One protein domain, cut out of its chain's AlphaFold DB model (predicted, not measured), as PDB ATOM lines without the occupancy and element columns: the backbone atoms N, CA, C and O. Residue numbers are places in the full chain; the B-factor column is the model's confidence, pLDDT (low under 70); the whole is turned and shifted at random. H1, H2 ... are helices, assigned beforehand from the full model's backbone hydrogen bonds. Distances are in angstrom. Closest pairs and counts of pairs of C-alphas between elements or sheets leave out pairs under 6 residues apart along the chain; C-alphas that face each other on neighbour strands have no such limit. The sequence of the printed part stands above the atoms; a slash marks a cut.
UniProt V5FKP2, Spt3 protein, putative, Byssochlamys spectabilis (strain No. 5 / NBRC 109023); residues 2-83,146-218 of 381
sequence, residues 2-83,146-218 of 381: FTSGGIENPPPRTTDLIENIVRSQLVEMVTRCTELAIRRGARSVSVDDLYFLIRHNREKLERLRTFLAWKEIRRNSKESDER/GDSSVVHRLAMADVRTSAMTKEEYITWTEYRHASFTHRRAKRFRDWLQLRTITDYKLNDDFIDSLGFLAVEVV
ATOM      1  N   PHE A   2      99.037 121.880  87.329       85.31
ATOM      2  CA  PHE A   2      99.621 121.050  88.395       85.31
ATOM      3  C   PHE A   2      99.986 119.627  87.931       85.31
ATOM      4  O   PHE A   2     101.132 119.207  88.040       85.31
ATOM      5  N   THR A   3      99.058 118.921  87.281       82.81
ATOM      6  CA  THR A   3      99.261 117.534  86.815       82.81
ATOM      7  C   THR A   3     100.388 117.364  85.798       82.81
ATOM      8  O   THR A   3     101.063 116.338  85.790       82.81
ATOM      9  N   SER A   4     100.613 118.361  84.940       77.06
ATOM     10  CA  SER A   4     101.685 118.367  83.939       77.06
ATOM     11  C   SER A   4     103.008 118.875  84.507       77.06
ATOM     12  O   SER A   4     104.067 118.368  84.144       77.06
ATOM     13  N   GLY A   5     102.961 119.857  85.410       72.75
ATOM     14  CA  GLY A   5     104.100 120.713  85.730       72.75
ATOM     15  C   GLY A   5     104.478 120.860  87.202       72.75
ATOM     16  O   GLY A   5     105.512 121.453  87.473       72.75
ATOM     17  N   GLY A   6     103.674 120.340  88.136       75.62
ATOM     18  CA  GLY A   6     103.898 120.493  89.582       75.62
ATOM     19  C   GLY A   6     103.761 121.943  90.048       75.62
ATOM     20  O   GLY A   6     104.356 122.336  91.039       75.62
ATOM     21  N   ILE A   7     103.043 122.766  89.282       79.12
ATOM     22  CA  ILE A   7     102.852 124.184  89.580       79.12
ATOM     23  C   ILE A   7     101.567 124.312  90.391       79.12
ATOM     24  O   ILE A   7     100.483 124.108  89.841       79.12
ATOM     25  N   GLU A   8     101.702 124.645  91.670       73.75
ATOM     26  CA  GLU A   8     100.572 124.820  92.590       73.75
ATOM     27  C   GLU A   8      99.936 126.201  92.458       73.75
ATOM     28  O   GLU A   8      98.719 126.309  92.384       73.75
ATOM     29  N   ASN A   9     100.755 127.249  92.326       80.00
ATOM     30  CA  ASN A   9     100.291 128.637  92.348       80.00
ATOM     31  C   ASN A   9     100.931 129.476  91.227       80.00
ATOM     32  O   ASN A   9     101.871 130.236  91.474       80.00
ATOM     33  N   PRO A  10     100.474 129.326  89.969       86.31
ATOM     34  CA  PRO A  10     100.863 130.242  88.901       86.31
ATOM     35  C   PRO A  10     100.284 131.650  89.150       86.31
ATOM     36  O   PRO A  10      99.187 131.767  89.700       86.31
ATOM     37  N   PRO A  11     100.972 132.729  88.734       88.56
ATOM     38  CA  PRO A  11     100.440 134.081  88.877       88.56
ATOM     39  C   PRO A  11      99.167 134.261  88.025       88.56
ATOM     40  O   PRO A  11      99.071 133.664  86.946       88.56
ATOM     41  N   PRO A  12      98.211 135.115  88.450       90.12
ATOM     42  CA  PRO A  12      96.903 135.243  87.796       90.12
ATOM     43  C   PRO A  12      97.022 135.670  86.327       90.12
ATOM     44  O   PRO A  12      96.352 135.144  85.446       90.12
ATOM     45  N   ARG A  13      97.996 136.531  86.016       92.44
ATOM     46  CA  ARG A  13      98.294 136.929  84.635       92.44
ATOM     47  C   ARG A  13      98.646 135.740  83.728       92.44
ATOM     48  O   ARG A  13      98.314 135.752  82.545       92.44
ATOM     49  N   THR A  14      99.323 134.721  84.263       91.62
ATOM     50  CA  THR A  14      99.674 133.504  83.517       91.62
ATOM     51  C   THR A  14      98.452 132.615  83.316       91.62
ATOM     52  O   THR A  14      98.277 132.076  82.222       91.62
ATOM     53  N   THR A  15      97.591 132.469  84.328       92.56
ATOM     54  CA  THR A  15      96.355 131.686  84.190       92.56
ATOM     55  C   THR A  15      95.402 132.317  83.186       92.56
ATOM     56  O   THR A  15      94.906 131.601  82.321       92.56
ATOM     57  N   ASP A  16      95.245 133.642  83.214       94.56
ATOM     58  CA  ASP A  16      94.395 134.383  82.274       94.56
ATOM     59  C   ASP A  16      94.903 134.240  80.833       94.56
ATOM     60  O   ASP A  16      94.134 134.057  79.887       94.56
ATOM     61  N   LEU A  17      96.226 134.285  80.643       93.56
ATOM     62  CA  LEU A  17      96.833 134.082  79.332       93.56
ATOM     63  C   LEU A  17      96.593 132.657  78.812       93.56
ATOM     64  O   LEU A  17      96.227 132.484  77.649       93.56
ATOM     65  N   ILE A  18      96.774 131.640  79.659       92.81
ATOM     66  CA  ILE A  18      96.513 130.241  79.295       92.81
ATOM     67  C   ILE A  18      95.031 130.044  78.970       92.81
ATOM     68  O   ILE A  18      94.718 129.411  77.962       92.81
ATOM     69  N   GLU A  19      94.129 130.606  79.774       93.50
ATOM     70  CA  GLU A  19      92.687 130.546  79.538       93.50
ATOM     71  C   GLU A  19      92.327 131.117  78.162       93.50
ATOM     72  O   GLU A  19      91.665 130.446  77.367       93.50
ATOM     73  N   ASN A  20      92.830 132.310  77.837       93.81
ATOM     74  CA  ASN A  20      92.586 132.963  76.551       93.81
ATOM     75  C   ASN A  20      93.137 132.157  75.365       93.81
ATOM     76  O   ASN A  20      92.456 132.010  74.347       93.81
ATOM     77  N   ILE A  21      94.341 131.589  75.498       92.31
ATOM     78  CA  ILE A  21      94.942 130.737  74.462       92.31
ATOM     79  C   ILE A  21      94.092 129.483  74.237       92.31
ATOM     80  O   ILE A  21      93.762 129.161  73.097       92.31
ATOM     81  N   VAL A  22      93.718 128.777  75.308       92.50
ATOM     82  CA  VAL A  22      92.915 127.548  75.221       92.50
ATOM     83  C   VAL A  22      91.556 127.851  74.607       92.50
ATOM     84  O   VAL A  22      91.126 127.141  73.699       92.50
ATOM     85  N   ARG A  23      90.905 128.935  75.037       92.19
ATOM     86  CA  ARG A  23      89.635 129.382  74.470       92.19
ATOM     87  C   ARG A  23      89.746 129.642  72.971       92.19
ATOM     88  O   ARG A  23      88.948 129.106  72.210       92.19
ATOM     89  N   SER A  24      90.746 130.413  72.545       91.00
ATOM     90  CA  SER A  24      90.981 130.713  71.128       91.00
ATOM     91  C   SER A  24      91.203 129.439  70.303       91.00
ATOM     92  O   SER A  24      90.605 129.286  69.241       91.00
ATOM     93  N   GLN A  25      91.982 128.483  70.820       90.25
ATOM     94  CA  GLN A  25      92.210 127.195  70.157       90.25
ATOM     95  C   GLN A  25      90.925 126.373  70.028       90.25
ATOM     96  O   GLN A  25      90.647 125.837  68.959       90.25
ATOM     97  N   LEU A  26      90.119 126.281  71.086       91.06
ATOM     98  CA  LEU A  26      88.867 125.520  71.053       91.06
ATOM     99  C   LEU A  26      87.840 126.147  70.103       91.06
ATOM    100  O   LEU A  26      87.188 125.423  69.355       91.06
ATOM    101  N   VAL A  27      87.729 127.477  70.085       90.38
ATOM    102  CA  VAL A  27      86.867 128.204  69.140       90.38
ATOM    103  C   VAL A  27      87.279 127.920  67.695       90.38
ATOM    104  O   VAL A  27      86.431 127.621  66.855       90.38
ATOM    105  N   GLU A  28      88.579 127.931  67.413       88.75
ATOM    106  CA  GLU A  28      89.103 127.589  66.092       88.75
ATOM    107  C   GLU A  28      88.811 126.127  65.716       88.75
ATOM    108  O   GLU A  28      88.442 125.835  64.577       88.75
ATOM    109  N   MET A  29      88.923 125.191  66.668       89.44
ATOM    110  CA  MET A  29      88.563 123.788  66.435       89.44
ATOM    111  C   MET A  29      87.096 123.638  66.053       89.44
ATOM    112  O   MET A  29      86.793 122.951  65.078       89.44
ATOM    113  N   VAL A  30      86.202 124.293  66.795       89.94
ATOM    114  CA  VAL A  30      84.764 124.271  66.512       89.94
ATOM    115  C   VAL A  30      84.488 124.861  65.135       89.94
ATOM    116  O   VAL A  30      83.840 124.201  64.331       89.94
ATOM    117  N   THR A  31      85.057 126.027  64.826       89.81
ATOM    118  CA  THR A  31      84.873 126.711  63.536       89.81
ATOM    119  C   THR A  31      85.266 125.809  62.365       89.81
ATOM    120  O   THR A  31      84.476 125.599  61.445       89.81
ATOM    121  N   ARG A  32      86.438 125.164  62.432       89.56
ATOM    122  CA  ARG A  32      86.877 124.220  61.388       89.56
ATOM    123  C   ARG A  32      85.998 122.979  61.293       89.56
ATOM    124  O   ARG A  32      85.757 122.493  60.191       89.56
ATOM    125  N   CYS A  33      85.524 122.448  62.418       89.62
ATOM    126  CA  CYS A  33      84.592 121.319  62.399       89.62
ATOM    127  C   CYS A  33      83.259 121.717  61.753       89.62
ATOM    128  O   CYS A  33      82.700 120.947  60.977       89.62
ATOM    129  N   THR A  34      82.778 122.934  62.004       89.50
ATOM    130  CA  THR A  34      81.572 123.474  61.371       89.50
ATOM    131  C   THR A  34      81.752 123.644  59.867       89.50
ATOM    132  O   THR A  34      80.881 123.225  59.111       89.50
ATOM    133  N   GLU A  35      82.894 124.157  59.406       89.00
ATOM    134  CA  GLU A  35      83.204 124.216  57.972       89.00
ATOM    135  C   GLU A  35      83.197 122.826  57.316       89.00
ATOM    136  O   GLU A  35      82.680 122.664  56.209       89.00
ATOM    137  N   LEU A  36      83.743 121.807  57.991       89.12
ATOM    138  CA  LEU A  36      83.725 120.423  57.507       89.12
ATOM    139  C   LEU A  36      82.303 119.853  57.451       89.12
ATOM    140  O   LEU A  36      81.928 119.250  56.444       89.12
ATOM    141  N   ALA A  37      81.493 120.094  58.484       89.44
ATOM    142  CA  ALA A  37      80.097 119.672  58.524       89.44
ATOM    143  C   ALA A  37      79.276 120.317  57.394       89.44
ATOM    144  O   ALA A  37      78.540 119.618  56.693       89.44
ATOM    145  N   ILE A  38      79.477 121.618  57.145       89.38
ATOM    146  CA  ILE A  38      78.841 122.350  56.041       89.38
ATOM    147  C   ILE A  38      79.251 121.754  54.689       89.38
ATOM    148  O   ILE A  38      78.392 121.533  53.839       89.38
ATOM    149  N   ARG A  39      80.536 121.417  54.492       89.44
ATOM    150  CA  ARG A  39      81.015 120.770  53.253       89.44
ATOM    151  C   ARG A  39      80.432 119.373  53.039       89.44
ATOM    152  O   ARG A  39      80.227 118.985  51.894       89.44
ATOM    153  N   ARG A  40      80.138 118.632  54.112       88.56
ATOM    154  CA  ARG A  40      79.393 117.359  54.056       88.56
ATOM    155  C   ARG A  40      77.907 117.567  53.721       88.56
ATOM    156  O   ARG A  40      77.221 116.608  53.392       88.56
ATOM    157  N   GLY A  41      77.397 118.796  53.823       86.31
ATOM    158  CA  GLY A  41      75.967 119.099  53.737       86.31
ATOM    159  C   GLY A  41      75.195 118.735  55.010       86.31
ATOM    160  O   GLY A  41      73.965 118.694  54.996       86.31
ATOM    161  N   ALA A  42      75.892 118.464  56.117       85.75
ATOM    162  CA  ALA A  42      75.274 118.157  57.399       85.75
ATOM    163  C   ALA A  42      74.998 119.445  58.186       85.75
ATOM    164  O   ALA A  42      75.864 120.303  58.338       85.75
ATOM    165  N   ARG A  43      73.793 119.549  58.749       80.69
ATOM    166  CA  ARG A  43      73.372 120.665  59.619       80.69
ATOM    167  C   ARG A  43      73.728 120.438  61.095       80.69
ATOM    168  O   ARG A  43      73.151 121.054  61.981       80.69
ATOM    169  N   SER A  44      74.623 119.502  61.381       85.88
ATOM    170  CA  SER A  44      75.101 119.201  62.728       85.88
ATOM    171  C   SER A  44      76.566 118.782  62.673       85.88
ATOM    172  O   SER A  44      77.005 118.109  61.736       85.88
ATOM    173  N   VAL A  45      77.322 119.214  63.683       87.88
ATOM    174  CA  VAL A  45      78.736 118.861  63.845       87.88
ATOM    175  C   VAL A  45      78.818 117.516  64.560       87.88
ATOM    176  O   VAL A  45      78.252 117.360  65.647       87.88
ATOM    177  N   SER A  46      79.499 116.547  63.949       88.44
ATOM    178  CA  SER A  46      79.706 115.216  64.522       88.44
ATOM    179  C   SER A  46      81.064 115.114  65.224       88.44
ATOM    180  O   SER A  46      81.966 115.926  65.017       88.44
ATOM    181  N   VAL A  47      81.229 114.090  66.067       89.12
ATOM    182  CA  VAL A  47      82.529 113.777  66.691       89.12
ATOM    183  C   VAL A  47      83.561 113.362  65.630       89.12
ATOM    184  O   VAL A  47      84.748 113.649  65.777       89.12
ATOM    185  N   ASP A  48      83.120 112.786  64.510       88.19
ATOM    186  CA  ASP A  48      84.005 112.412  63.402       88.19
ATOM    187  C   ASP A  48      84.677 113.617  62.738       88.19
ATOM    188  O   ASP A  48      85.830 113.517  62.307       88.19
ATOM    189  N   ASP A  49      84.005 114.772  62.711       89.12
ATOM    190  CA  ASP A  49      84.582 116.021  62.201       89.12
ATOM    191  C   ASP A  49      85.793 116.445  63.058       89.12
ATOM    192  O   ASP A  49      86.828 116.876  62.539       89.12
ATOM    193  N   LEU A  50      85.708 116.218  64.375       89.00
ATOM    194  CA  LEU A  50      86.792 116.461  65.328       89.00
ATOM    195  C   LEU A  50      87.932 115.453  65.163       89.00
ATOM    196  O   LEU A  50      89.103 115.839  65.132       89.00
ATOM    197  N   TYR A  51      87.603 114.167  65.010       88.31
ATOM    198  CA  TYR A  51      88.586 113.124  64.722       88.31
ATOM    199  C   TYR A  51      89.374 113.429  63.444       88.31
ATOM    200  O   TYR A  51      90.597 113.258  63.403       88.31
ATOM    201  N   PHE A  52      88.697 113.933  62.410       87.75
ATOM    202  CA  PHE A  52      89.326 114.256  61.135       87.75
ATOM    203  C   PHE A  52      90.311 115.419  61.265       87.75
ATOM    204  O   PHE A  52      91.374 115.443  60.626       87.75
ATOM    205  N   LEU A  53      89.981 116.378  62.125       87.25
ATOM    206  CA  LEU A  53      90.814 117.531  62.411       87.25
ATOM    207  C   LEU A  53      92.123 117.127  63.123       87.25
ATOM    208  O   LEU A  53      93.191 117.632  62.771       87.25
ATOM    209  N   ILE A  54      92.072 116.154  64.041       85.56
ATOM    210  CA  ILE A  54      93.243 115.647  64.790       85.56
ATOM    211  C   ILE A  54      93.943 114.437  64.144       85.56
ATOM    212  O   ILE A  54      94.887 113.903  64.725       85.56
ATOM    213  N   ARG A  55      93.550 114.027  62.929       84.31
ATOM    214  CA  ARG A  55      93.988 112.781  62.255       84.31
ATOM    215  C   ARG A  55      95.499 112.535  62.191       84.31
ATOM    216  O   ARG A  55      95.946 111.398  62.097       84.31
ATOM    217  N   HIS A  56      96.305 113.596  62.208       81.50
ATOM    218  CA  HIS A  56      97.767 113.485  62.140       81.50
ATOM    219  C   HIS A  56      98.388 113.015  63.459       81.50
ATOM    220  O   HIS A  56      99.522 112.524  63.464       81.50
ATOM    221  N   ASN A  57      97.662 113.165  64.569       83.00
ATOM    222  CA  ASN A  57      98.085 112.730  65.888       83.00
ATOM    223  C   ASN A  57      97.413 111.404  66.275       83.00
ATOM    224  O   ASN A  57      96.399 111.378  66.970       83.00
ATOM    225  N   ARG A  58      98.091 110.328  65.853       80.75
ATOM    226  CA  ARG A  58      97.994 108.940  66.329       80.75
ATOM    227  C   ARG A  58      97.390 108.788  67.729       80.75
ATOM    228  O   ARG A  58      96.253 108.388  67.953       80.75
ATOM    229  N   GLU A  59      98.247 109.170  68.663       82.19
ATOM    230  CA  GLU A  59      98.132 108.894  70.087       82.19
ATOM    231  C   GLU A  59      97.023 109.727  70.737       82.19
ATOM    232  O   GLU A  59      96.377 109.286  71.680       82.19
ATOM    233  N   LYS A  60      96.769 110.954  70.263       83.56
ATOM    234  CA  LYS A  60      95.631 111.751  70.756       83.56
ATOM    235  C   LYS A  60      94.299 111.164  70.302       83.56
ATOM    236  O   LYS A  60      93.361 111.129  71.093       83.56
ATOM    237  N   LEU A  61      94.233 110.697  69.056       84.75
ATOM    238  CA  LEU A  61      93.022 110.119  68.487       84.75
ATOM    239  C   LEU A  61      92.631 108.812  69.188       84.75
ATOM    240  O   LEU A  61      91.479 108.666  69.586       84.75
ATOM    241  N   GLU A  62      93.582 107.895  69.385       82.56
ATOM    242  CA  GLU A  62      93.342 106.628  70.096       82.56
ATOM    243  C   GLU A  62      92.851 106.874  71.527       82.56
ATOM    244  O   GLU A  62      91.848 106.310  71.948       82.56
ATOM    245  N   ARG A  63      93.471 107.810  72.250       84.06
ATOM    246  CA  ARG A  63      93.049 108.130  73.621       84.06
ATOM    247  C   ARG A  63      91.650 108.723  73.701       84.06
ATOM    248  O   ARG A  63      90.914 108.396  74.627       84.06
ATOM    249  N   LEU A  64      91.282 109.580  72.749       86.75
ATOM    250  CA  LEU A  64      89.932 110.137  72.693       86.75
ATOM    251  C   LEU A  64      88.890 109.043  72.403       86.75
ATOM    252  O   LEU A  64      87.818 109.050  73.003       86.75
ATOM    253  N   ARG A  65      89.223 108.067  71.548       85.31
ATOM    254  CA  ARG A  65      88.363 106.905  71.272       85.31
ATOM    255  C   ARG A  65      88.147 106.048  72.509       85.31
ATOM    256  O   ARG A  65      87.002 105.780  72.857       85.31
ATOM    257  N   THR A  66      89.223 105.689  73.208       85.25
ATOM    258  CA  THR A  66      89.138 104.954  74.475       85.25
ATOM    259  C   THR A  66      88.309 105.738  75.495       85.25
ATOM    260  O   THR A  66      87.428 105.171  76.132       85.25
ATOM    261  N   PHE A  67      88.514 107.055  75.615       86.00
ATOM    262  CA  PHE A  67      87.734 107.907  76.518       86.00
ATOM    263  C   PHE A  67      86.225 107.868  76.230       86.00
ATOM    264  O   PHE A  67      85.436 107.714  77.164       86.00
ATOM    265  N   LEU A  68      85.815 107.974  74.961       87.19
ATOM    266  CA  LEU A  68      84.399 107.895  74.593       87.19
ATOM    267  C   LEU A  68      83.832 106.481  74.746       87.19
ATOM    268  O   LEU A  68      82.708 106.353  75.221       87.19
ATOM    269  N   ALA A  69      84.609 105.436  74.452       83.69
ATOM    270  CA  ALA A  69      84.200 104.053  74.699       83.69
ATOM    271  C   ALA A  69      83.908 103.821  76.193       83.69
ATOM    272  O   ALA A  69      82.824 103.371  76.552       83.69
ATOM    273  N   TRP A  70      84.806 104.247  77.089       83.19
ATOM    274  CA  TRP A  70      84.574 104.179  78.540       83.19
ATOM    275  C   TRP A  70      83.422 105.073  79.019       83.19
ATOM    276  O   TRP A  70      82.811 104.802  80.055       83.19
ATOM    277  N   LYS A  71      83.114 106.166  78.311       85.50
ATOM    278  CA  LYS A  71      81.916 106.973  78.583       85.50
ATOM    279  C   LYS A  71      80.648 106.204  78.204       85.50
ATOM    280  O   LYS A  71      79.706 106.186  78.991       85.50
ATOM    281  N   GLU A  72      80.635 105.562  77.041       83.94
ATOM    282  CA  GLU A  72      79.493 104.786  76.560       83.94
ATOM    283  C   GLU A  72      79.230 103.552  77.428       83.94
ATOM    284  O   GLU A  72      78.088 103.344  77.830       83.94
ATOM    285  N   ILE A  73      80.274 102.805  77.805       86.06
ATOM    286  CA  ILE A  73      80.171 101.661  78.727       86.06
ATOM    287  C   ILE A  73      79.529 102.109  80.044       86.06
ATOM    288  O   ILE A  73      78.504 101.564  80.433       86.06
ATOM    289  N   ARG A  74      80.053 103.161  80.691       84.31
ATOM    290  CA  ARG A  74      79.489 103.667  81.958       84.31
ATOM    291  C   ARG A  74      78.049 104.157  81.825       84.31
ATOM    292  O   ARG A  74      77.273 104.023  82.767       84.31
ATOM    293  N   ARG A  75      77.683 104.732  80.674       85.69
ATOM    294  CA  ARG A  75      76.297 105.129  80.391       85.69
ATOM    295  C   ARG A  75      75.392 103.900  80.272       85.69
ATOM    296  O   ARG A  75      74.310 103.912  80.840       85.69
ATOM    297  N   ASN A  76      75.843 102.863  79.568       82.12
ATOM    298  CA  ASN A  76      75.085 101.629  79.369       82.12
ATOM    299  C   ASN A  76      74.915 100.843  80.677       82.12
ATOM    300  O   ASN A  76      73.815 100.370  80.930       82.12
ATOM    301  N   SER A  77      75.951 100.761  81.522       83.88
ATOM    302  CA  SER A  77      75.864 100.128  82.850       83.88
ATOM    303  C   SER A  77      74.868 100.849  83.757       83.88
ATOM    304  O   SER A  77      74.045 100.226  84.412       83.88
ATOM    305  N   LYS A  78      74.863 102.185  83.735       79.44
ATOM    306  CA  LYS A  78      73.877 102.951  84.501       79.44
ATOM    307  C   LYS A  78      72.445 102.745  83.987       79.44
ATOM    308  O   LYS A  78      71.508 102.686  84.771       79.44
ATOM    309  N   GLU A  79      72.274 102.638  82.669       70.62
ATOM    310  CA  GLU A  79      70.968 102.386  82.050       70.62
ATOM    311  C   GLU A  79      70.452 100.961  82.336       70.62
ATOM    312  O   GLU A  79      69.239 100.757  82.377       70.62
ATOM    313  N   SER A  80      71.337  99.976  82.551       67.81
ATOM    314  CA  SER A  80      70.936  98.644  83.025       67.81
ATOM    315  C   SER A  80      70.549  98.643  84.502       67.81
ATOM    316  O   SER A  80      69.537  98.036  84.837       67.81
ATOM    317  N   ASP A  81      71.268  99.376  85.354       61.19
ATOM    318  CA  ASP A  81      70.964  99.448  86.790       61.19
ATOM    319  C   ASP A  81      69.620 100.156  87.056       61.19
ATOM    320  O   ASP A  81      68.856  99.754  87.930       61.19
ATOM    321  N   GLU A  82      69.259 101.162  86.247       57.47
ATOM    322  CA  GLU A  82      67.946 101.828  86.328       57.47
ATOM    323  C   GLU A  82      66.774 100.922  85.896       57.47
ATOM    324  O   GLU A  82      65.629 101.186  86.271       57.47
ATOM    325  N   ARG A  83      67.025  99.831  85.152       55.38
ATOM    326  CA  ARG A  83      65.994  98.818  84.853       55.38
ATOM    327  C   ARG A  83      65.780  97.824  85.996       55.38
ATOM    328  O   ARG A  83      64.716  97.213  86.028       55.38
ATOM    329  N   GLY A 146      99.809 101.114  69.949       50.28
ATOM    330  CA  GLY A 146      99.151 102.087  70.841       50.28
ATOM    331  C   GLY A 146      99.779 102.148  72.239       50.28
ATOM    332  O   GLY A 146      99.795 103.200  72.894       50.28
ATOM    333  N   ASP A 147     100.405 101.045  72.648       56.59
ATOM    334  CA  ASP A 147     100.825 100.833  74.026       56.59
ATOM    335  C   ASP A 147     102.061 101.654  74.404       56.59
ATOM    336  O   ASP A 147     102.142 102.212  75.490       56.59
ATOM    337  N   SER A 148     102.984 101.904  73.468       63.78
ATOM    338  CA  SER A 148     104.196 102.683  73.770       63.78
ATOM    339  C   SER A 148     103.889 104.088  74.319       63.78
ATOM    340  O   SER A 148     104.602 104.582  75.191       63.78
ATOM    341  N   SER A 149     102.813 104.729  73.850       67.25
ATOM    342  CA  SER A 149     102.410 106.063  74.320       67.25
ATOM    343  C   SER A 149     101.675 106.033  75.663       67.25
ATOM    344  O   SER A 149     101.770 106.974  76.457       67.25
ATOM    345  N   VAL A 150     100.922 104.962  75.924       75.50
ATOM    346  CA  VAL A 150     100.204 104.743  77.180       75.50
ATOM    347  C   VAL A 150     101.211 104.359  78.256       75.50
ATOM    348  O   VAL A 150     101.313 105.069  79.254       75.50
ATOM    349  N   VAL A 151     102.039 103.353  77.981       78.25
ATOM    350  CA  VAL A 151     103.157 102.894  78.808       78.25
ATOM    351  C   VAL A 151     104.110 104.039  79.133       78.25
ATOM    352  O   VAL A 151     104.450 104.236  80.292       78.25
ATOM    353  N   HIS A 152     104.493 104.875  78.158       78.06
ATOM    354  CA  HIS A 152     105.360 106.022  78.444       78.06
ATOM    355  C   HIS A 152     104.720 107.020  79.421       78.06
ATOM    356  O   HIS A 152     105.404 107.563  80.285       78.06
ATOM    357  N   ARG A 153     103.410 107.274  79.310       77.94
ATOM    358  CA  ARG A 153     102.704 108.176  80.233       77.94
ATOM    359  C   ARG A 153     102.517 107.558  81.613       77.94
ATOM    360  O   ARG A 153     102.593 108.303  82.584       77.94
ATOM    361  N   LEU A 154     102.289 106.248  81.693       82.00
ATOM    362  CA  LEU A 154     102.249 105.511  82.956       82.00
ATOM    363  C   LEU A 154     103.610 105.582  83.649       82.00
ATOM    364  O   LEU A 154     103.681 106.084  84.760       82.00
ATOM    365  N   ALA A 155     104.698 105.284  82.938       85.56
ATOM    366  CA  ALA A 155     106.052 105.419  83.474       85.56
ATOM    367  C   ALA A 155     106.369 106.856  83.936       85.56
ATOM    368  O   ALA A 155     106.979 107.063  84.981       85.56
ATOM    369  N   MET A 156     105.940 107.879  83.186       81.00
ATOM    370  CA  MET A 156     106.100 109.280  83.603       81.00
ATOM    371  C   MET A 156     105.257 109.633  84.833       81.00
ATOM    372  O   MET A 156     105.651 110.513  85.598       81.00
ATOM    373  N   ALA A 157     104.099 108.993  85.011       84.38
ATOM    374  CA  ALA A 157     103.288 109.147  86.210       84.38
ATOM    375  C   ALA A 157     103.971 108.479  87.407       84.38
ATOM    376  O   ALA A 157     104.121 109.146  88.421       84.38
ATOM    377  N   ASP A 158     104.481 107.255  87.248       88.19
ATOM    378  CA  ASP A 158     105.171 106.512  88.308       88.19
ATOM    379  C   ASP A 158     106.404 107.262  88.818       88.19
ATOM    380  O   ASP A 158     106.564 107.457  90.020       88.19
ATOM    381  N   VAL A 159     107.231 107.786  87.902       86.31
ATOM    382  CA  VAL A 159     108.392 108.633  88.244       86.31
ATOM    383  C   VAL A 159     107.971 109.895  88.999       86.31
ATOM    384  O   VAL A 159     108.724 110.423  89.815       86.31
ATOM    385  N   ARG A 160     106.777 110.422  88.718       83.06
ATOM    386  CA  ARG A 160     106.272 111.619  89.388       83.06
ATOM    387  C   ARG A 160     105.748 111.302  90.784       83.06
ATOM    388  O   ARG A 160     105.977 112.079  91.702       83.06
ATOM    389  N   THR A 161     105.028 110.195  90.928       87.69
ATOM    390  CA  THR A 161     104.369 109.805  92.177       87.69
ATOM    391  C   THR A 161     105.320 109.117  93.146       87.69
ATOM    392  O   THR A 161     105.044 109.114  94.339       87.69
ATOM    393  N   SER A 162     106.463 108.598  92.682       87.31
ATOM    394  CA  SER A 162     107.457 107.942  93.543       87.31
ATOM    395  C   SER A 162     108.056 108.859  94.611       87.31
ATOM    396  O   SER A 162     108.559 108.369  95.617       87.31
ATOM    397  N   ALA A 163     108.037 110.178  94.396       83.62
ATOM    398  CA  ALA A 163     108.579 111.172  95.322       83.62
ATOM    399  C   ALA A 163     107.500 111.940  96.114       83.62
ATOM    400  O   ALA A 163     107.852 112.821  96.892       83.62
ATOM    401  N   MET A 164     106.211 111.645  95.903       86.88
ATOM    402  CA  MET A 164     105.106 112.385  96.523       86.88
ATOM    403  C   MET A 164     104.756 111.845  97.908       86.88
ATOM    404  O   MET A 164     104.761 110.638  98.153       86.88
ATOM    405  N   THR A 165     104.365 112.748  98.801       91.75
ATOM    406  CA  THR A 165     103.711 112.384 100.061       91.75
ATOM    407  C   THR A 165     102.269 111.920  99.822       91.75
ATOM    408  O   THR A 165     101.698 112.103  98.746       91.75
ATOM    409  N   LYS A 166     101.630 111.327 100.840       91.88
ATOM    410  CA  LYS A 166     100.228 110.878 100.747       91.88
ATOM    411  C   LYS A 166      99.269 112.024 100.397       91.88
ATOM    412  O   LYS A 166      98.372 111.840  99.582       91.88
ATOM    413  N   GLU A 167      99.454 113.189 101.011       89.69
ATOM    414  CA  GLU A 167      98.602 114.370 100.804       89.69
ATOM    415  C   GLU A 167      98.779 114.941  99.388       89.69
ATOM    416  O   GLU A 167      97.802 115.206  98.681       89.69
ATOM    417  N   GLU A 168     100.024 115.028  98.920       87.12
ATOM    418  CA  GLU A 168     100.354 115.423  97.545       87.12
ATOM    419  C   GLU A 168      99.817 114.423  96.512       87.12
ATOM    420  O   GLU A 168      99.341 114.811  95.446       87.12
ATOM    421  N   TYR A 169      99.840 113.127  96.823       90.75
ATOM    422  CA  TYR A 169      99.287 112.108  95.938       90.75
ATOM    423  C   TYR A 169      97.763 112.233  95.813       90.75
ATOM    424  O   TYR A 169      97.237 112.194  94.699       90.75
ATOM    425  N   ILE A 170      97.046 112.444  96.925       91.44
ATOM    426  CA  ILE A 170      95.589 112.654  96.911       91.44
ATOM    427  C   ILE A 170      95.247 113.864  96.034       91.44
ATOM    428  O   ILE A 170      94.498 113.722  95.064       91.44
ATOM    429  N   THR A 171      95.875 115.014  96.286       89.62
ATOM    430  CA  THR A 171      95.653 116.231  95.485       89.62
ATOM    431  C   THR A 171      96.011 116.029  94.006       89.62
ATOM    432  O   THR A 171      95.281 116.474  93.116       89.62
ATOM    433  N   TRP A 172      97.077 115.282  93.700       88.88
ATOM    434  CA  TRP A 172      97.428 114.920  92.326       88.88
ATOM    435  C   TRP A 172      96.363 114.060  91.641       88.88
ATOM    436  O   TRP A 172      96.006 114.343  90.491       88.88
ATOM    437  N   THR A 173      95.828 113.041  92.318       90.25
ATOM    438  CA  THR A 173      94.765 112.194  91.756       90.25
ATOM    439  C   THR A 173      93.472 112.976  91.517       90.25
ATOM    440  O   THR A 173      92.863 112.832  90.454       90.25
ATOM    441  N   GLU A 174      93.096 113.874  92.431       89.94
ATOM    442  CA  GLU A 174      91.932 114.752  92.275       89.94
ATOM    443  C   GLU A 174      92.075 115.657  91.048       89.94
ATOM    444  O   GLU A 174      91.193 115.701  90.185       89.94
ATOM    445  N   TYR A 175      93.219 116.329  90.902       89.31
ATOM    446  CA  TYR A 175      93.474 117.202  89.756       89.31
ATOM    447  C   TYR A 175      93.671 116.444  88.439       89.31
ATOM    448  O   TYR A 175      93.451 117.018  87.371       89.31
ATOM    449  N   ARG A 176      94.067 115.165  88.481       85.88
ATOM    450  CA  ARG A 176      94.133 114.289  87.300       85.88
ATOM    451  C   ARG A 176      92.743 113.893  86.807       85.88
ATOM    452  O   ARG A 176      92.553 113.778  85.598       85.88
ATOM    453  N   HIS A 177      91.793 113.689  87.715       83.75
ATOM    454  CA  HIS A 177      90.409 113.353  87.378       83.75
ATOM    455  C   HIS A 177      89.529 114.583  87.114       83.75
ATOM    456  O   HIS A 177      88.469 114.463  86.494       83.75
ATOM    457  N   ALA A 178      89.967 115.772  87.529       85.00
ATOM    458  CA  ALA A 178      89.295 117.020  87.203       85.00
ATOM    459  C   ALA A 178      89.240 117.245  85.681       85.00
ATOM    460  O   ALA A 178      90.239 117.151  84.969       85.00
ATOM    461  N   SER A 179      88.054 117.586  85.175       85.94
ATOM    462  CA  SER A 179      87.827 117.879  83.756       85.94
ATOM    463  C   SER A 179      87.065 119.189  83.576       85.94
ATOM    464  O   SER A 179      86.425 119.692  84.501       85.94
ATOM    465  N   PHE A 180      87.125 119.749  82.367       87.94
ATOM    466  CA  PHE A 180      86.458 121.014  82.050       87.94
ATOM    467  C   PHE A 180      84.934 120.889  81.923       87.94
ATOM    468  O   PHE A 180      84.220 121.866  82.156       87.94
ATOM    469  N   THR A 181      84.421 119.710  81.561       88.75
ATOM    470  CA  THR A 181      83.002 119.525  81.214       88.75
ATOM    471  C   THR A 181      82.203 118.769  82.271       88.75
ATOM    472  O   THR A 181      80.994 118.997  82.379       88.75
ATOM    473  N   HIS A 182      82.842 117.948  83.117       85.88
ATOM    474  CA  HIS A 182      82.137 117.173  84.140       85.88
ATOM    475  C   HIS A 182      81.357 118.078  85.100       85.88
ATOM    476  O   HIS A 182      81.918 118.970  85.736       85.88
ATOM    477  N   ARG A 183      80.032 117.868  85.174       85.12
ATOM    478  CA  ARG A 183      79.065 118.667  85.961       85.12
ATOM    479  C   ARG A 183      79.063 120.180  85.655       85.12
ATOM    480  O   ARG A 183      78.363 120.938  86.320       85.12
ATOM    481  N   ARG A 184      79.814 120.647  84.649       87.88
ATOM    482  CA  ARG A 184      79.998 122.075  84.310       87.88
ATOM    483  C   ARG A 184      79.804 122.381  82.824       87.88
ATOM    484  O   ARG A 184      80.087 123.491  82.379       87.88
ATOM    485  N   ALA A 185      79.240 121.447  82.062       88.00
ATOM    486  CA  ALA A 185      79.088 121.560  80.615       88.00
ATOM    487  C   ALA A 185      78.281 122.795  80.153       88.00
ATOM    488  O   ALA A 185      78.531 123.312  79.068       88.00
ATOM    489  N   LYS A 186      77.330 123.308  80.952       89.62
ATOM    490  CA  LYS A 186      76.622 124.569  80.644       89.62
ATOM    491  C   LYS A 186      77.566 125.773  80.703       89.62
ATOM    492  O   LYS A 186      77.675 126.506  79.728       89.62
ATOM    493  N   ARG A 187      78.310 125.918  81.808       90.62
ATOM    494  CA  ARG A 187      79.303 126.994  81.971       90.62
ATOM    495  C   ARG A 187      80.377 126.929  80.891       90.62
ATOM    496  O   ARG A 187      80.775 127.967  80.388       90.62
ATOM    497  N   PHE A 188      80.802 125.726  80.506       91.81
ATOM    498  CA  PHE A 188      81.777 125.537  79.432       91.81
ATOM    499  C   PHE A 188      81.256 126.019  78.068       91.81
ATOM    500  O   PHE A 188      81.973 126.705  77.343       91.81
ATOM    501  N   ARG A 189      79.987 125.729  77.735       90.25
ATOM    502  CA  ARG A 189      79.340 126.230  76.506       90.25
ATOM    503  C   ARG A 189      79.231 127.756  76.492       90.25
ATOM    504  O   ARG A 189      79.523 128.372  75.467       90.25
ATOM    505  N   ASP A 190      78.837 128.347  77.619       90.81
ATOM    506  CA  ASP A 190      78.703 129.800  77.763       90.81
ATOM    507  C   ASP A 190      80.076 130.495  77.708       90.81
ATOM    508  O   ASP A 190      80.231 131.508  77.030       90.81
ATOM    509  N   TRP A 191      81.096 129.908  78.343       92.06
ATOM    510  CA  TRP A 191      82.480 130.391  78.330       92.06
ATOM    511  C   TRP A 191      83.089 130.400  76.922       92.06
ATOM    512  O   TRP A 191      83.709 131.387  76.528       92.06
ATOM    513  N   LEU A 192      82.855 129.351  76.128       90.12
ATOM    514  CA  LEU A 192      83.270 129.306  74.722       90.12
ATOM    515  C   LEU A 192      82.462 130.255  73.820       90.12
ATOM    516  O   LEU A 192      82.885 130.513  72.698       90.12
ATOM    517  N   GLN A 193      81.322 130.774  74.292       87.69
ATOM    518  CA  GLN A 193      80.390 131.602  73.515       87.69
ATOM    519  C   GLN A 193      79.955 130.932  72.198       87.69
ATOM    520  O   GLN A 193      79.849 131.569  71.153       87.69
ATOM    521  N   LEU A 194      79.654 129.628  72.256       77.50
ATOM    522  CA  LEU A 194      79.345 128.801  71.075       77.50
ATOM    523  C   LEU A 194      78.139 129.300  70.265       77.50
ATOM    524  O   LEU A 194      78.070 129.047  69.067       77.50
ATOM    525  N   ARG A 195      77.228 130.057  70.895       77.06
ATOM    526  CA  ARG A 195      76.082 130.694  70.222       77.06
ATOM    527  C   ARG A 195      76.488 131.675  69.122       77.06
ATOM    528  O   ARG A 195      75.698 131.896  68.219       77.06
ATOM    529  N   THR A 196      77.678 132.261  69.205       77.69
ATOM    530  CA  THR A 196      78.172 133.217  68.204       77.69
ATOM    531  C   THR A 196      78.853 132.514  67.027       77.69
ATOM    532  O   THR A 196      78.972 133.089  65.953       77.69
ATOM    533  N   ILE A 197      79.334 131.285  67.231       73.25
ATOM    534  CA  ILE A 197      80.207 130.578  66.281       73.25
ATOM    535  C   ILE A 197      79.409 129.576  65.448       73.25
ATOM    536  O   ILE A 197      79.710 129.358  64.277       73.25
ATOM    537  N   THR A 198      78.396 128.948  66.047       76.81
ATOM    538  CA  THR A 198      77.597 127.916  65.389       76.81
ATOM    539  C   THR A 198      76.120 128.097  65.688       76.81
ATOM    540  O   THR A 198      75.715 128.054  66.851       76.81
ATOM    541  N   ASP A 199      75.304 128.162  64.639       72.31
ATOM    542  CA  ASP A 199      73.840 128.187  64.762       72.31
ATOM    543  C   ASP A 199      73.256 126.817  65.162       72.31
ATOM    544  O   ASP A 199      72.082 126.691  65.515       72.31
ATOM    545  N   TYR A 200      74.078 125.765  65.115       77.31
ATOM    546  CA  TYR A 200      73.663 124.387  65.351       77.31
ATOM    547  C   TYR A 200      73.876 123.939  66.796       77.31
ATOM    548  O   TYR A 200      74.874 124.254  67.447       77.31
ATOM    549  N   LYS A 201      72.952 123.108  67.288       80.75
ATOM    550  CA  LYS A 201      73.087 122.450  68.590       80.75
ATOM    551  C   LYS A 201      74.195 121.395  68.525       80.75
ATOM    552  O   LYS A 201      74.044 120.373  67.859       80.75
ATOM    553  N   LEU A 202      75.289 121.633  69.243       83.50
ATOM    554  CA  LEU A 202      76.391 120.677  69.374       83.50
ATOM    555  C   LEU A 202      75.998 119.503  70.283       83.50
ATOM    556  O   LEU A 202      75.374 119.705  71.330       83.50
ATOM    557  N   ASN A 203      76.386 118.288  69.886       87.19
ATOM    558  CA  ASN A 203      76.153 117.076  70.672       87.19
ATOM    559  C   ASN A 203      76.932 117.117  72.005       87.19
ATOM    560  O   ASN A 203      78.007 117.711  72.085       87.19
ATOM    561  N   ASP A 204      76.416 116.481  73.055       88.25
ATOM    562  CA  ASP A 204      77.069 116.440  74.368       88.25
ATOM    563  C   ASP A 204      78.401 115.674  74.327       88.25
ATOM    564  O   ASP A 204      79.395 116.136  74.883       88.25
ATOM    565  N   ASP A 205      78.479 114.593  73.544       89.62
ATOM    566  CA  ASP A 205      79.732 113.858  73.310       89.62
ATOM    567  C   ASP A 205      80.794 114.704  72.604       89.62
ATOM    568  O   ASP A 205      81.989 114.576  72.873       89.62
ATOM    569  N   PHE A 206      80.364 115.615  71.728       90.62
ATOM    570  CA  PHE A 206      81.266 116.563  71.083       90.62
ATOM    571  C   PHE A 206      81.817 117.567  72.101       90.62
ATOM    572  O   PHE A 206      83.015 117.846  72.106       90.62
ATOM    573  N   ILE A 207      80.971 118.064  73.009       91.12
ATOM    574  CA  ILE A 207      81.397 118.967  74.086       91.12
ATOM    575  C   ILE A 207      82.378 118.276  75.033       91.12
ATOM    576  O   ILE A 207      83.410 118.858  75.354       91.12
ATOM    577  N   ASP A 208      82.121 117.030  75.425       91.25
ATOM    578  CA  ASP A 208      83.060 116.268  76.251       91.25
ATOM    579  C   ASP A 208      84.376 115.973  75.532       91.25
ATOM    580  O   ASP A 208      85.444 116.051  76.143       91.25
ATOM    581  N   SER A 209      84.329 115.724  74.223       91.88
ATOM    582  CA  SER A 209      85.536 115.578  73.407       91.88
ATOM    583  C   SER A 209      86.357 116.873  73.366       91.88
ATOM    584  O   SER A 209      87.583 116.830  73.475       91.88
ATOM    585  N   LEU A 210      85.709 118.043  73.283       92.12
ATOM    586  CA  LEU A 210      86.389 119.337  73.425       92.12
ATOM    587  C   LEU A 210      86.979 119.518  74.827       92.12
ATOM    588  O   LEU A 210      88.097 120.010  74.954       92.12
ATOM    589  N   GLY A 211      86.263 119.095  75.871       92.12
ATOM    590  CA  GLY A 211      86.755 119.102  77.249       92.12
ATOM    591  C   GLY A 211      88.021 118.261  77.423       92.12
ATOM    592  O   GLY A 211      88.988 118.721  78.031       92.12
ATOM    593  N   PHE A 212      88.047 117.063  76.835       91.25
ATOM    594  CA  PHE A 212      89.227 116.198  76.801       91.25
ATOM    595  C   PHE A 212      90.409 116.881  76.097       91.25
ATOM    596  O   PHE A 212      91.518 116.937  76.631       91.25
ATOM    597  N   LEU A 213      90.171 117.463  74.920       90.75
ATOM    598  CA  LEU A 213      91.216 118.143  74.152       90.75
ATOM    599  C   LEU A 213      91.714 119.423  74.836       90.75
ATOM    600  O   LEU A 213      92.897 119.741  74.734       90.75
ATOM    601  N   ALA A 214      90.864 120.126  75.584       92.50
ATOM    602  CA  ALA A 214      91.260 121.293  76.366       92.50
ATOM    603  C   ALA A 214      92.312 120.936  77.431       92.50
ATOM    604  O   ALA A 214      93.305 121.652  77.582       92.50
ATOM    605  N   VAL A 215      92.144 119.800  78.123       90.38
ATOM    606  CA  VAL A 215      93.140 119.299  79.090       90.38
ATOM    607  C   VAL A 215      94.471 119.035  78.393       90.38
ATOM    608  O   VAL A 215      95.513 119.470  78.880       90.38
ATOM    609  N   GLU A 216      94.444 118.387  77.231       87.81
ATOM    610  CA  GLU A 216      95.646 118.109  76.439       87.81
ATOM    611  C   GLU A 216      96.372 119.386  75.996       87.81
ATOM    612  O   GLU A 216      97.597 119.462  76.097       87.81
ATOM    613  N   VAL A 217      95.633 120.403  75.540       89.88
ATOM    614  CA  VAL A 217      96.199 121.709  75.159       89.88
ATOM    615  C   VAL A 217      96.889 122.358  76.358       89.88
ATOM    616  O   VAL A 217      98.032 122.796  76.237       89.88
ATOM    617  N   VAL A 218      96.242 122.374  77.529       92.19
ATOM    618  CA  VAL A 218      96.826 122.937  78.758       92.19
ATOM    619  C   VAL A 218      98.074 122.167  79.184       92.19
ATOM    620  O   VAL A 218      99.076 122.784  79.549       92.19
TER     621      VAL A 218
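AT A GLANCE: This is residues 2 to 83 and 146 to 218 of the 381 residues of the protein "Spt3 protein, putative" of Byssochlamys spectabilis (strain No. 5 / NBRC 109023) (UniProt V5FKP2). Helix H9 lies in the core between two longer helices, H2 on one side and H4 on the other, both crossing it, while H3 packs beside its first turns. Residues 73 to 83 of H4 stick out as an arm, and H5 and H6 fold back loosely away from this core, with little H1 on H6. The printed part has 155 residues with nine named helices, H1 to H9 in order, and no named strand: all helix. It is only just compact, close to loose, with a radius of gyration of the C-alphas of 17.5 A and spans of 54 by 46 by 34 A.

IN THESE COORDINATES: H1, residues 2 to 5, begins at C-alpha 2 (99.621, 121.050, 88.395). H2, residues 12 to 40, is 42.0 A long; H3 is residues 47 to 53; H4, residues 58 to 83, is 38.3 A long. H5 is residues 147 to 161, H6 166 to 177, H7 185 to 192 and H8 194 to 197. H9, residues 204 to 218, is 21.3 A long and ends at C-alpha 218 (96.826, 122.937, 78.758).

HOW THE PARTS SIT: H2 and H9 are the hub, touching four helices each. They touch at a steep tilt of 44 degrees, opposite ways, the closest C-alphas being Val 22 and Ala 214, 6.6 A apart. H4 touches H9 with residues 64 to 68 alone, C-alphas Leu 64 and Ser 209 closest at 7.0 A. H3 touches H2, about perpendicular at 77 degrees, Cys 33 and Asp 49 closest with C-alphas 5.3 A apart. H8 touches H2, C-alphas Thr 31 and Ile 197 closest at 6.7 A; H7 and H2 only just touch, with 3 pairs of C-alphas within 8 A, Arg 23 and Leu 192 closest at 6.4 A. H1 touches H6, C-alphas Thr 3 and Arg 176 closest at 6.1 A. H5 and H6 are close but not clearly touching. Every O i to N i+4 pair is within hydrogen-bond range in H2, H3, H5, H6, H7 and H9, and 21 of 22 in H4; H1 and H8 are too short for such a pair.

THE WHOLE: The C-alphas farthest apart, Gly 41 and Thr 165, are 54.4 A apart. Residues 84 to 145 are not printed, and C-alphas 83 and 146 are 36.1 A apart across the cut. Of the links printed whole, no link is long. Residues 80 to 83 and 146 to 149 have pLDDT under 70.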